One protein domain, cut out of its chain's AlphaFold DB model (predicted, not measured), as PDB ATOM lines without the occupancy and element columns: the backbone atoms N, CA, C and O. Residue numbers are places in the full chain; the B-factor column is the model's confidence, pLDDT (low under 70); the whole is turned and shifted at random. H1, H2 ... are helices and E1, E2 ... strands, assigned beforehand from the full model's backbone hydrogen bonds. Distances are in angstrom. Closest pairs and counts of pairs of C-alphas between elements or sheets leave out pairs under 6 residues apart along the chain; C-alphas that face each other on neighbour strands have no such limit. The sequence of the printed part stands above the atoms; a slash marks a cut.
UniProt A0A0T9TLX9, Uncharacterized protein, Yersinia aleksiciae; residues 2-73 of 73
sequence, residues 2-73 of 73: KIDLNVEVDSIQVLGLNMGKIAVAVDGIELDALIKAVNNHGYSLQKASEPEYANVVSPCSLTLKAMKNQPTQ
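This is residues 2 to 73 of the 73 residues of an uncharacterized protein of Yersinia aleksiciae (UniProt A0A0T9TLX9). Little regular structure is here: a small body of one strand hairpin, E1 and E2, and one helix, H1, among loops, from which residues 57 to 73 stick out as a tail that makes the length. The 72 printed residues hold E1, E2 and H1 in that order, the sheet E1 - E2 antiparallel, the class mixed, with only 22 residues in named elements. The whole is extended, radius of gyration of the C-alphas 18.3 A, spanning 68 by 27 by 26 A.

Find C-alpha 11 at (34.482, 53.281, 45.668); E1 runs from there to residue 16, 16.8 A. E2 is residues 22 to 27, 16.4 A. H1, residues 31 to 40, 14.2 A, ends at C-alpha 40, (36.812, 61.710, 25.459).

In the hairpin, E1 and E2 run at 169 degrees; look at N 15 and O 23, 2.8 A apart, within hydrogen-bond range. E1 and H1 are apart. In H1 every O i to N i+4 pair is within hydrogen-bond range.

The printed part has no cut, and both links are tight. Residues 41 to 73 have no named element. Look for pLDDT under 70 at residues 2 to 8 and 51 to 73.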
ATOM      1  N   LYS A   2      52.060  52.914  35.109       49.97
ATOM      2  CA  LYS A   2      51.361  53.953  35.872       49.97
ATOM      3  C   LYS A   2      49.906  53.952  35.412       49.97
ATOM      4  O   LYS A   2      49.675  53.903  34.206       49.97
ATOM      5  N   ILE A   3      48.968  53.930  36.353       59.25
ATOM      6  CA  ILE A   3      47.529  53.982  36.088       59.25
ATOM      7  C   ILE A   3      47.018  55.199  36.844       59.25
ATOM      8  O   ILE A   3      46.975  55.182  38.071       59.25
ATOM      9  N   ASP A   4      46.709  56.257  36.103       55.62
ATOM     10  CA  ASP A   4      46.105  57.473  36.636       55.62
ATOM     11  C   ASP A   4      44.631  57.476  36.199       55.62
ATOM     12  O   ASP A   4      44.345  57.503  35.002       55.62
ATOM     13  N   LEU A   5      43.699  57.410  37.151       64.38
ATOM     14  CA  LEU A   5      42.258  57.524  36.908       64.38
ATOM     15  C   LEU A   5      41.701  58.576  37.868       64.38
ATOM     16  O   LEU A   5      41.823  58.422  39.080       64.38
ATOM     17  N   ASN A   6      41.106  59.638  37.329       60.72
ATOM     18  CA  ASN A   6      40.473  60.692  38.118       60.72
ATOM     19  C   ASN A   6      38.966  60.665  37.844       60.72
ATOM     20  O   ASN A   6      38.490  61.291  36.900       60.72
ATOM     21  N   VAL A   7      38.242  59.864  38.623       67.50
ATOM     22  CA  VAL A   7      36.804  59.613  38.482       67.50
ATOM     23  C   VAL A   7      36.140  59.879  39.838       67.50
ATOM     24  O   VAL A   7      36.641  59.415  40.860       67.50
ATOM     25  N   GLU A   8      35.051  60.652  39.853       66.88
ATOM     26  CA  GLU A   8      34.201  60.834  41.039       66.88
ATOM     27  C   GLU A   8      33.295  59.612  41.180       66.88
ATOM     28  O   GLU A   8      32.306  59.473  40.464       66.88
ATOM     29  N   VAL A   9      33.681  58.698  42.064       71.06
ATOM     30  CA  VAL A   9      32.971  57.449  42.361       71.06
ATOM     31  C   VAL A   9      32.960  57.203  43.854       71.06
ATOM     32  O   VAL A   9      33.851  57.665  44.570       71.06
ATOM     33  N   ASP A  10      31.981  56.425  44.301       76.94
ATOM     34  CA  ASP A  10      31.831  56.076  45.711       76.94
ATOM     35  C   ASP A  10      32.980  55.174  46.188       76.94
ATOM     36  O   ASP A  10      33.460  55.307  47.314       76.94
ATOM     37  N   SER A  11      33.437  54.249  45.332       81.06
ATOM     38  CA  SER A  11      34.482  53.281  45.668       81.06
ATOM     39  C   SER A  11      35.252  52.793  44.430       81.06
ATOM     40  O   SER A  11      34.691  52.657  43.339       81.06
ATOM     41  N   ILE A  12      36.557  52.527  44.605       84.81
ATOM     42  CA  ILE A  12      37.413  51.849  43.619       84.81
ATOM     43  C   ILE A  12      38.173  50.725  44.321       84.81
ATOM     44  O   ILE A  12      38.947  50.972  45.248       84.81
ATOM     45  N   GLN A  13      38.030  49.500  43.818       81.94
ATOM     46  CA  GLN A  13      38.862  48.363  44.202       81.94
ATOM     47  C   GLN A  13      39.696  47.898  43.009       81.94
ATOM     48  O   GLN A  13      39.162  47.651  41.930       81.94
ATOM     49  N   VAL A  14      41.007  47.735  43.212       85.12
ATOM     50  CA  VAL A  14      41.938  47.271  42.174       85.12
ATOM     51  C   VAL A  14      42.600  45.967  42.604       85.12
ATOM     52  O   VAL A  14      43.234  45.899  43.656       85.12
ATOM     53  N   LEU A  15      42.501  44.948  41.754       80.75
ATOM     54  CA  LEU A  15      43.214  43.683  41.880       80.75
ATOM     55  C   LEU A  15      44.245  43.558  40.756       80.75
ATOM     56  O   LEU A  15      43.906  43.589  39.571       80.75
ATOM     57  N   GLY A  16      45.510  43.381  41.134       81.00
ATOM     58  CA  GLY A  16      46.575  43.052  40.192       81.00
ATOM     59  C   GLY A  16      46.396  41.639  39.641       81.00
ATOM     60  O   GLY A  16      46.329  40.681  40.408       81.00
ATOM     61  N   LEU A  17      46.334  41.505  38.317       80.69
ATOM     62  CA  LEU A  17      46.306  40.219  37.625       80.69
ATOM     63  C   LEU A  17      47.650  39.973  36.919       80.69
ATOM     64  O   LEU A  17      48.461  40.876  36.709       80.69
ATOM     65  N   ASN A  18      47.893  38.728  36.512       83.62
ATOM     66  CA  ASN A  18      49.098  38.371  35.761       83.62
ATOM     67  C   ASN A  18      49.123  39.017  34.357       83.62
ATOM     68  O   ASN A  18      48.086  39.366  33.794       83.62
ATOM     69  N   MET A  19      50.324  39.117  33.769       83.56
ATOM     70  CA  MET A  19      50.572  39.642  32.409       83.56
ATOM     71  C   MET A  19      50.171  41.113  32.196       83.56
ATOM     72  O   MET A  19      49.714  41.484  31.118       83.56
ATOM     73  N   GLY A  20      50.343  41.959  33.215       78.12
ATOM     74  CA  GLY A  20      50.087  43.400  33.090       78.12
ATOM     75  C   GLY A  20      48.605  43.760  32.989       78.12
ATOM     76  O   GLY A  20      48.269  44.826  32.479       78.12
ATOM     77  N   LYS A  21      47.724  42.873  33.455       81.19
ATOM     78  CA  LYS A  21      46.283  43.109  33.531       81.19
ATOM     79  C   LYS A  21      45.888  43.472  34.954       81.19
ATOM     80  O   LYS A  21      46.566  43.104  35.911       81.19
ATOM     81  N   ILE A  22      44.751  44.132  35.095       84.31
ATOM     82  CA  ILE A  22      44.123  44.395  36.389       84.31
ATOM     83  C   ILE A  22      42.627  44.106  36.291       84.31
ATOM     84  O   ILE A  22      42.049  44.210  35.210       84.31
ATOM     85  N   ALA A  23      42.009  43.746  37.410       83.19
ATOM     86  CA  ALA A  23      40.565  43.813  37.579       83.19
ATOM     87  C   ALA A  23      40.243  45.040  38.429       83.19
ATOM     88  O   ALA A  23      40.911  45.293  39.433       83.19
ATOM     89  N   VAL A  24      39.239  45.802  38.011       84.69
ATOM     90  CA  VAL A  24      38.791  47.000  38.718       84.69
ATOM     91  C   VAL A  24      37.297  46.870  38.965       84.69
ATOM     92  O   VAL A  24      36.544  46.649  38.018       84.69
ATOM     93  N   ALA A  25      36.884  46.997  40.223       85.56
ATOM     94  CA  ALA A  25      35.491  47.211  40.592       85.56
ATOM     95  C   ALA A  25      35.305  48.695  40.912       85.56
ATOM     96  O   ALA A  25      36.138  49.292  41.600       85.56
ATOM     97  N   VAL A  26      34.251  49.285  40.358       86.00
ATOM     98  CA  VAL A  26      33.943  50.708  40.493       86.00
ATOM     99  C   VAL A  26      32.470  50.832  40.849       86.00
ATOM    100  O   VAL A  26      31.625  50.344  40.100       86.00
ATOM    101  N   ASP A  27      32.179  51.487  41.968       86.38
ATOM    102  CA  ASP A  27      30.812  51.754  42.420       86.38
ATOM    103  C   ASP A  27      30.415  53.203  42.120       86.38
ATOM    104  O   ASP A  27      31.257  54.095  42.117       86.38
ATOM    105  N   GLY A  28      29.130  53.468  41.880       86.12
ATOM    106  CA  GLY A  28      28.625  54.840  41.720       86.12
ATOM    107  C   GLY A  28      28.834  55.477  40.337       86.12
ATOM    108  O   GLY A  28      28.572  56.665  40.176       86.12
ATOM    109  N   ILE A  29      29.252  54.714  39.316       87.94
ATOM    110  CA  ILE A  29      29.292  55.173  37.916       87.94
ATOM    111  C   ILE A  29      28.670  54.149  36.965       87.94
ATOM    112  O   ILE A  29      28.897  52.944  37.068       87.94
ATOM    113  N   GLU A  30      27.901  54.633  35.993       90.00
ATOM    114  CA  GLU A  30      27.388  53.792  34.914       90.00
ATOM    115  C   GLU A  30      28.500  53.446  33.911       90.00
ATOM    116  O   GLU A  30      29.288  54.306  33.509       90.00
ATOM    117  N   LEU A  31      28.531  52.194  33.440       87.69
ATOM    118  CA  LEU A  31      29.554  51.711  32.500       87.69
ATOM    119  C   LEU A  31      29.644  52.574  31.227       87.69
ATOM    120  O   LEU A  31      30.744  52.876  30.764       87.69
ATOM    121  N   ASP A  32      28.508  53.017  30.685       91.12
ATOM    122  CA  ASP A  32      28.470  53.860  29.486       91.12
ATOM    123  C   ASP A  32      29.046  55.263  29.735       91.12
ATOM    124  O   ASP A  32      29.687  55.839  28.852       91.12
ATOM    125  N   ALA A  33      28.848  55.816  30.937       90.31
ATOM    126  CA  ALA A  33      29.429  57.095  31.337       90.31
ATOM    127  C   ALA A  33      30.953  56.981  31.484       90.31
ATOM    128  O   ALA A  33      31.684  57.836  30.980       90.31
ATOM    129  N   LEU A  34      31.432  55.884  32.083       88.12
ATOM    130  CA  LEU A  34      32.860  55.593  32.204       88.12
ATOM    131  C   LEU A  34      33.527  55.444  30.828       88.12
ATOM    132  O   LEU A  34      34.555  56.072  30.576       88.12
ATOM    133  N   ILE A  35      32.929  54.673  29.912       90.31
ATOM    134  CA  ILE A  35      33.437  54.502  28.540       90.31
ATOM    135  C   ILE A  35      33.537  55.852  27.821       90.31
ATOM    136  O   ILE A  35      34.574  56.161  27.234       90.31
ATOM    137  N   LYS A  36      32.490  56.685  27.892       91.25
ATOM    138  CA  LYS A  36      32.495  58.020  27.274       91.25
ATOM    139  C   LYS A  36      33.585  58.913  27.855       91.25
ATOM    140  O   LYS A  36      34.326  59.518  27.088       91.25
ATOM    141  N   ALA A  37      33.701  58.991  29.180       88.38
ATOM    142  CA  ALA A  37      34.700  59.829  29.837       88.38
ATOM    143  C   ALA A  37      36.126  59.428  29.426       88.38
ATOM    144  O   ALA A  37      36.910  60.279  29.011       88.38
ATOM    145  N   VAL A  38      36.438  58.129  29.454       86.50
ATOM    146  CA  VAL A  38      37.758  57.610  29.067       86.50
ATOM    147  C   VAL A  38      38.061  57.896  27.593       86.50
ATOM    148  O   VAL A  38      39.140  58.402  27.275       86.50
ATOM    149  N   ASN A  39      37.099  57.655  26.700       90.38
ATOM    150  CA  ASN A  39      37.281  57.876  25.265       90.38
ATOM    151  C   ASN A  39      37.395  59.371  24.908       90.38
ATOM    152  O   ASN A  39      38.179  59.735  24.032       90.38
ATOM    153  N   ASN A  40      36.695  60.255  25.626       91.38
ATOM    154  CA  ASN A  40      36.812  61.710  25.459       91.38
ATOM    155  C   ASN A  40      38.194  62.247  25.867       91.38
ATOM    156  O   ASN A  40      38.632  63.269  25.344       91.38
ATOM    157  N   HIS A  41      38.895  61.555  26.768       84.19
ATOM    158  CA  HIS A  41      40.261  61.888  27.181       84.19
ATOM    159  C   HIS A  41      41.348  61.307  26.258       84.19
ATOM    160  O   HIS A  41      42.535  61.431  26.556       84.19
ATOM    161  N   GLY A  42      40.966  60.704  25.126       84.62
ATOM    162  CA  GLY A  42      41.902  60.165  24.135       84.62
ATOM    163  C   GLY A  42      42.449  58.774  24.468       84.62
ATOM    164  O   GLY A  42      43.383  58.313  23.814       84.62
ATOM    165  N   TYR A  43      41.873  58.096  25.463       87.38
ATOM    166  CA  TYR A  43      42.138  56.687  25.752       87.38
ATOM    167  C   TYR A  43      41.105  55.783  25.062       87.38
ATOM    168  O   TYR A  43      40.172  56.268  24.429       87.38
ATOM    169  N   SER A  44      41.276  54.461  25.160       85.44
ATOM    170  CA  SER A  44      40.328  53.487  24.606       85.44
ATOM    171  C   SER A  44      39.830  52.544  25.694       85.44
ATOM    172  O   SER A  44      40.620  51.822  26.308       85.44
ATOM    173  N   LEU A  45      38.517  52.544  25.915       87.88
ATOM    174  CA  LEU A  45      37.807  51.570  26.731       87.88
ATOM    175  C   LEU A  45      36.618  51.017  25.939       87.88
ATOM    176  O   LEU A  45      35.813  51.772  25.394       87.88
ATOM    177  N   GLN A  46      36.502  49.690  25.883       87.50
ATOM    178  CA  GLN A  46      35.456  48.994  25.135       87.50
ATOM    179  C   GLN A  46      34.926  47.790  25.913       87.50
ATOM    180  O   GLN A  46      35.672  47.123  26.632       87.50
ATOM    181  N   LYS A  47      33.636  47.486  25.738       86.44
ATOM    182  CA  LYS A  47      33.033  46.264  26.276       86.44
ATOM    183  C   LYS A  47      33.503  45.064  25.455       86.44
ATOM    184  O   LYS A  47      33.409  45.082  24.230       86.44
ATOM    185  N   ALA A  48      33.982  44.025  26.128       81.50
ATOM    186  CA  ALA A  48      34.289  42.746  25.500       81.50
ATOM    187  C   ALA A  48      33.084  41.799  25.624       81.50
ATOM    188  O   ALA A  48      32.440  41.750  26.675       81.50
ATOM    189  N   SER A  49      32.763  41.079  24.547       77.44
ATOM    190  CA  SER A  49      31.660  40.103  24.505       77.44
ATOM    191  C   SER A  49      31.975  38.825  25.284       77.44
ATOM    192  O   SER A  49      31.074  38.185  25.816       77.44
ATOM    193  N   GLU A  50      33.259  38.487  25.379       75.44
ATOM    194  CA  GLU A  50      33.789  37.369  26.152       75.44
ATOM    195  C   GLU A  50      34.940  37.864  27.036       75.44
ATOM    196  O   GLU A  50      35.547  38.896  26.719       75.44
ATOM    197  N   PRO A  51      35.290  37.150  28.123       63.12
ATOM    198  CA  PRO A  51      36.521  37.380  28.877       63.12
ATOM    199  C   PRO A  51      37.744  36.935  28.054       63.12
ATOM    200  O   PRO A  51      38.603  36.185  28.516       63.12
ATOM    201  N   GLU A  52      37.825  37.372  26.804       56.78
ATOM    202  CA  GLU A  52      38.990  37.182  25.973       56.78
ATOM    203  C   GLU A  52      40.032  38.234  26.323       56.78
ATOM    204  O   GLU A  52      39.759  39.387  26.660       56.78
ATOM    205  N   TYR A  53      41.271  37.772  26.283       54.94
ATOM    206  CA  TYR A  53      42.476  38.522  26.536       54.94
ATOM    207  C   TYR A  53      42.501  39.667  25.528       54.94
ATOM    208  O   TYR A  53      42.934  39.454  24.401       54.94
ATOM    209  N   ALA A  54      41.999  40.847  25.909       48.25
ATOM    210  CA  ALA A  54      42.028  42.033  25.069       48.25
ATOM    211  C   ALA A  54      43.470  42.243  24.603       48.25
ATOM    212  O   ALA A  54      44.344  42.659  25.366       48.25
ATOM    213  N   ASN A  55      43.733  41.851  23.361       47.38
ATOM    214  CA  ASN A  55      45.002  42.081  22.718       47.38
ATOM    215  C   ASN A  55      45.022  43.588  22.503       47.38
ATOM    216  O   ASN A  55      44.257  44.111  21.693       47.38
ATOM    217  N   VAL A  56      45.800  44.298  23.320       41.88
ATOM    218  CA  VAL A  56      46.018  45.728  23.132       41.88
ATOM    219  C   VAL A  56      46.748  45.849  21.803       41.88
ATOM    220  O   VAL A  56      47.972  45.738  21.737       41.88
ATOM    221  N   VAL A  57      45.992  46.035  20.722       43.81
ATOM    222  CA  VAL A  57      46.549  46.492  19.457       43.81
ATOM    223  C   VAL A  57      46.953  47.934  19.705       43.81
ATOM    224  O   VAL A  57      46.188  48.874  19.514       43.81
ATOM    225  N   SER A  58      48.174  48.101  20.203       42.53
ATOM    226  CA  SER A  58      48.882  49.355  20.034       42.53
ATOM    227  C   SER A  58      48.891  49.657  18.531       42.53
ATOM    228  O   SER A  58      49.239  48.764  17.751       42.53
ATOM    229  N   PRO A  59      48.569  50.885  18.086       46.78
ATOM    230  CA  PRO A  59      48.715  51.270  16.680       46.78
ATOM    231  C   PRO A  59      50.170  51.143  16.179       46.78
ATOM    232  O   PRO A  59      50.426  51.245  14.985       46.78
ATOM    233  N   CYS A  60      51.128  50.872  17.074       37.62
ATOM    234  CA  CYS A  60      52.490  50.466  16.759       37.62
ATOM    235  C   CYS A  60      52.692  48.948  16.920       37.62
ATOM    236  O   CYS A  60      53.554  48.492  17.671       37.62
ATOM    237  N   SER A  61      51.951  48.131  16.173       46.09
ATOM    238  CA  SER A  61      52.457  46.806  15.816       46.09
ATOM    239  C   SER A  61      53.530  46.989  14.738       46.09
ATOM    240  O   SER A  61      53.251  46.880  13.545       46.09
ATOM    241  N   LEU A  62      54.763  47.317  15.141       42.28
ATOM    242  CA  LEU A  62      55.911  47.169  14.250       42.28
ATOM    243  C   LEU A  62      56.028  45.681  13.925       42.28
ATOM    244  O   LEU A  62      56.399  44.868  14.772       42.28
ATOM    245  N   THR A  63      55.651  45.309  12.708       37.53
ATOM    246  CA  THR A  63      55.745  43.939  12.221       37.53
ATOM    247  C   THR A  63      57.216  43.524  12.249       37.53
ATOM    248  O   THR A  63      58.002  43.927  11.391       37.53
ATOM    249  N   LEU A  64      57.608  42.692  13.217       40.72
ATOM    250  CA  LEU A  64      58.885  41.973  13.222       40.72
ATOM    251  C   LEU A  64      58.872  40.910  12.107       40.72
ATOM    252  O   LEU A  64      58.827  39.711  12.360       40.72
ATOM    253  N   LYS A  65      58.873  41.352  10.845       47.78
ATOM    254  CA  LYS A  65      59.105  40.508   9.662       47.78
ATOM    255  C   LYS A  65      60.463  40.761   8.997       47.78
ATOM    256  O   LYS A  65      60.747  40.138   7.986       47.78
ATOM    257  N   ALA A  66      61.323  41.602   9.573       47.38
ATOM    258  CA  ALA A  66      62.603  41.977   8.958       47.38
ATOM    259  C   ALA A  66      63.863  41.493   9.706       47.38
ATOM    260  O   ALA A  66      64.937  42.035   9.480       47.38
ATOM    261  N   MET A  67      63.775  40.487  10.586       48.16
ATOM    262  CA  MET A  67      64.972  39.890  11.210       48.16
ATOM    263  C   MET A  67      64.864  38.367  11.367       48.16
ATOM    264  O   MET A  67      65.095  37.835  12.445       48.16
ATOM    265  N   LYS A  68      64.496  37.643  10.302       52.28
ATOM    266  CA  LYS A  68      64.843  36.219  10.171       52.28
ATOM    267  C   LYS A  68      65.198  35.896   8.717       52.28
ATOM    268  O   LYS A  68      64.327  35.877   7.856       52.28
ATOM    269  N   ASN A  69      66.479  35.574   8.536       49.78
ATOM    270  CA  ASN A  69      67.040  34.652   7.545       49.78
ATOM    271  C   ASN A  69      67.320  35.190   6.128       49.78
ATOM    272  O   ASN A  69      66.536  34.982   5.209       49.78
ATOM    273  N   GLN A  70      68.532  35.717   5.921       44.34
ATOM    274  CA  GLN A  70      69.301  35.357   4.723       44.34
ATOM    275  C   GLN A  70      70.195  34.158   5.089       44.34
ATOM    276  O   GLN A  70      71.007  34.285   6.007       44.34
ATOM    277  N   PRO A  71      70.022  32.984   4.458       51.00
ATOM    278  CA  PRO A  71      70.960  31.880   4.594       51.00
ATOM    279  C   PRO A  71      72.243  32.176   3.815       51.00
ATOM    280  O   PRO A  71      72.206  32.688   2.698       51.00
ATOM    281  N   THR A  72      73.369  31.814   4.419       44.50
ATOM    282  CA  THR A  72      74.670  31.697   3.767       44.50
ATOM    283  C   THR A  72      74.573  30.694   2.619       44.50
ATOM    284  O   THR A  72      74.299  29.516   2.857       44.50
ATOM    285  N   GLN A  73      74.811  31.159   1.395       44.66
ATOM    286  CA  GLN A  73      75.472  30.410   0.327       44.66
ATOM    287  C   GLN A  73      76.082  31.396  -0.663       44.66
ATOM    288  O   GLN A  73      75.369  32.352  -1.044       44.66
TER     289      GLN A  73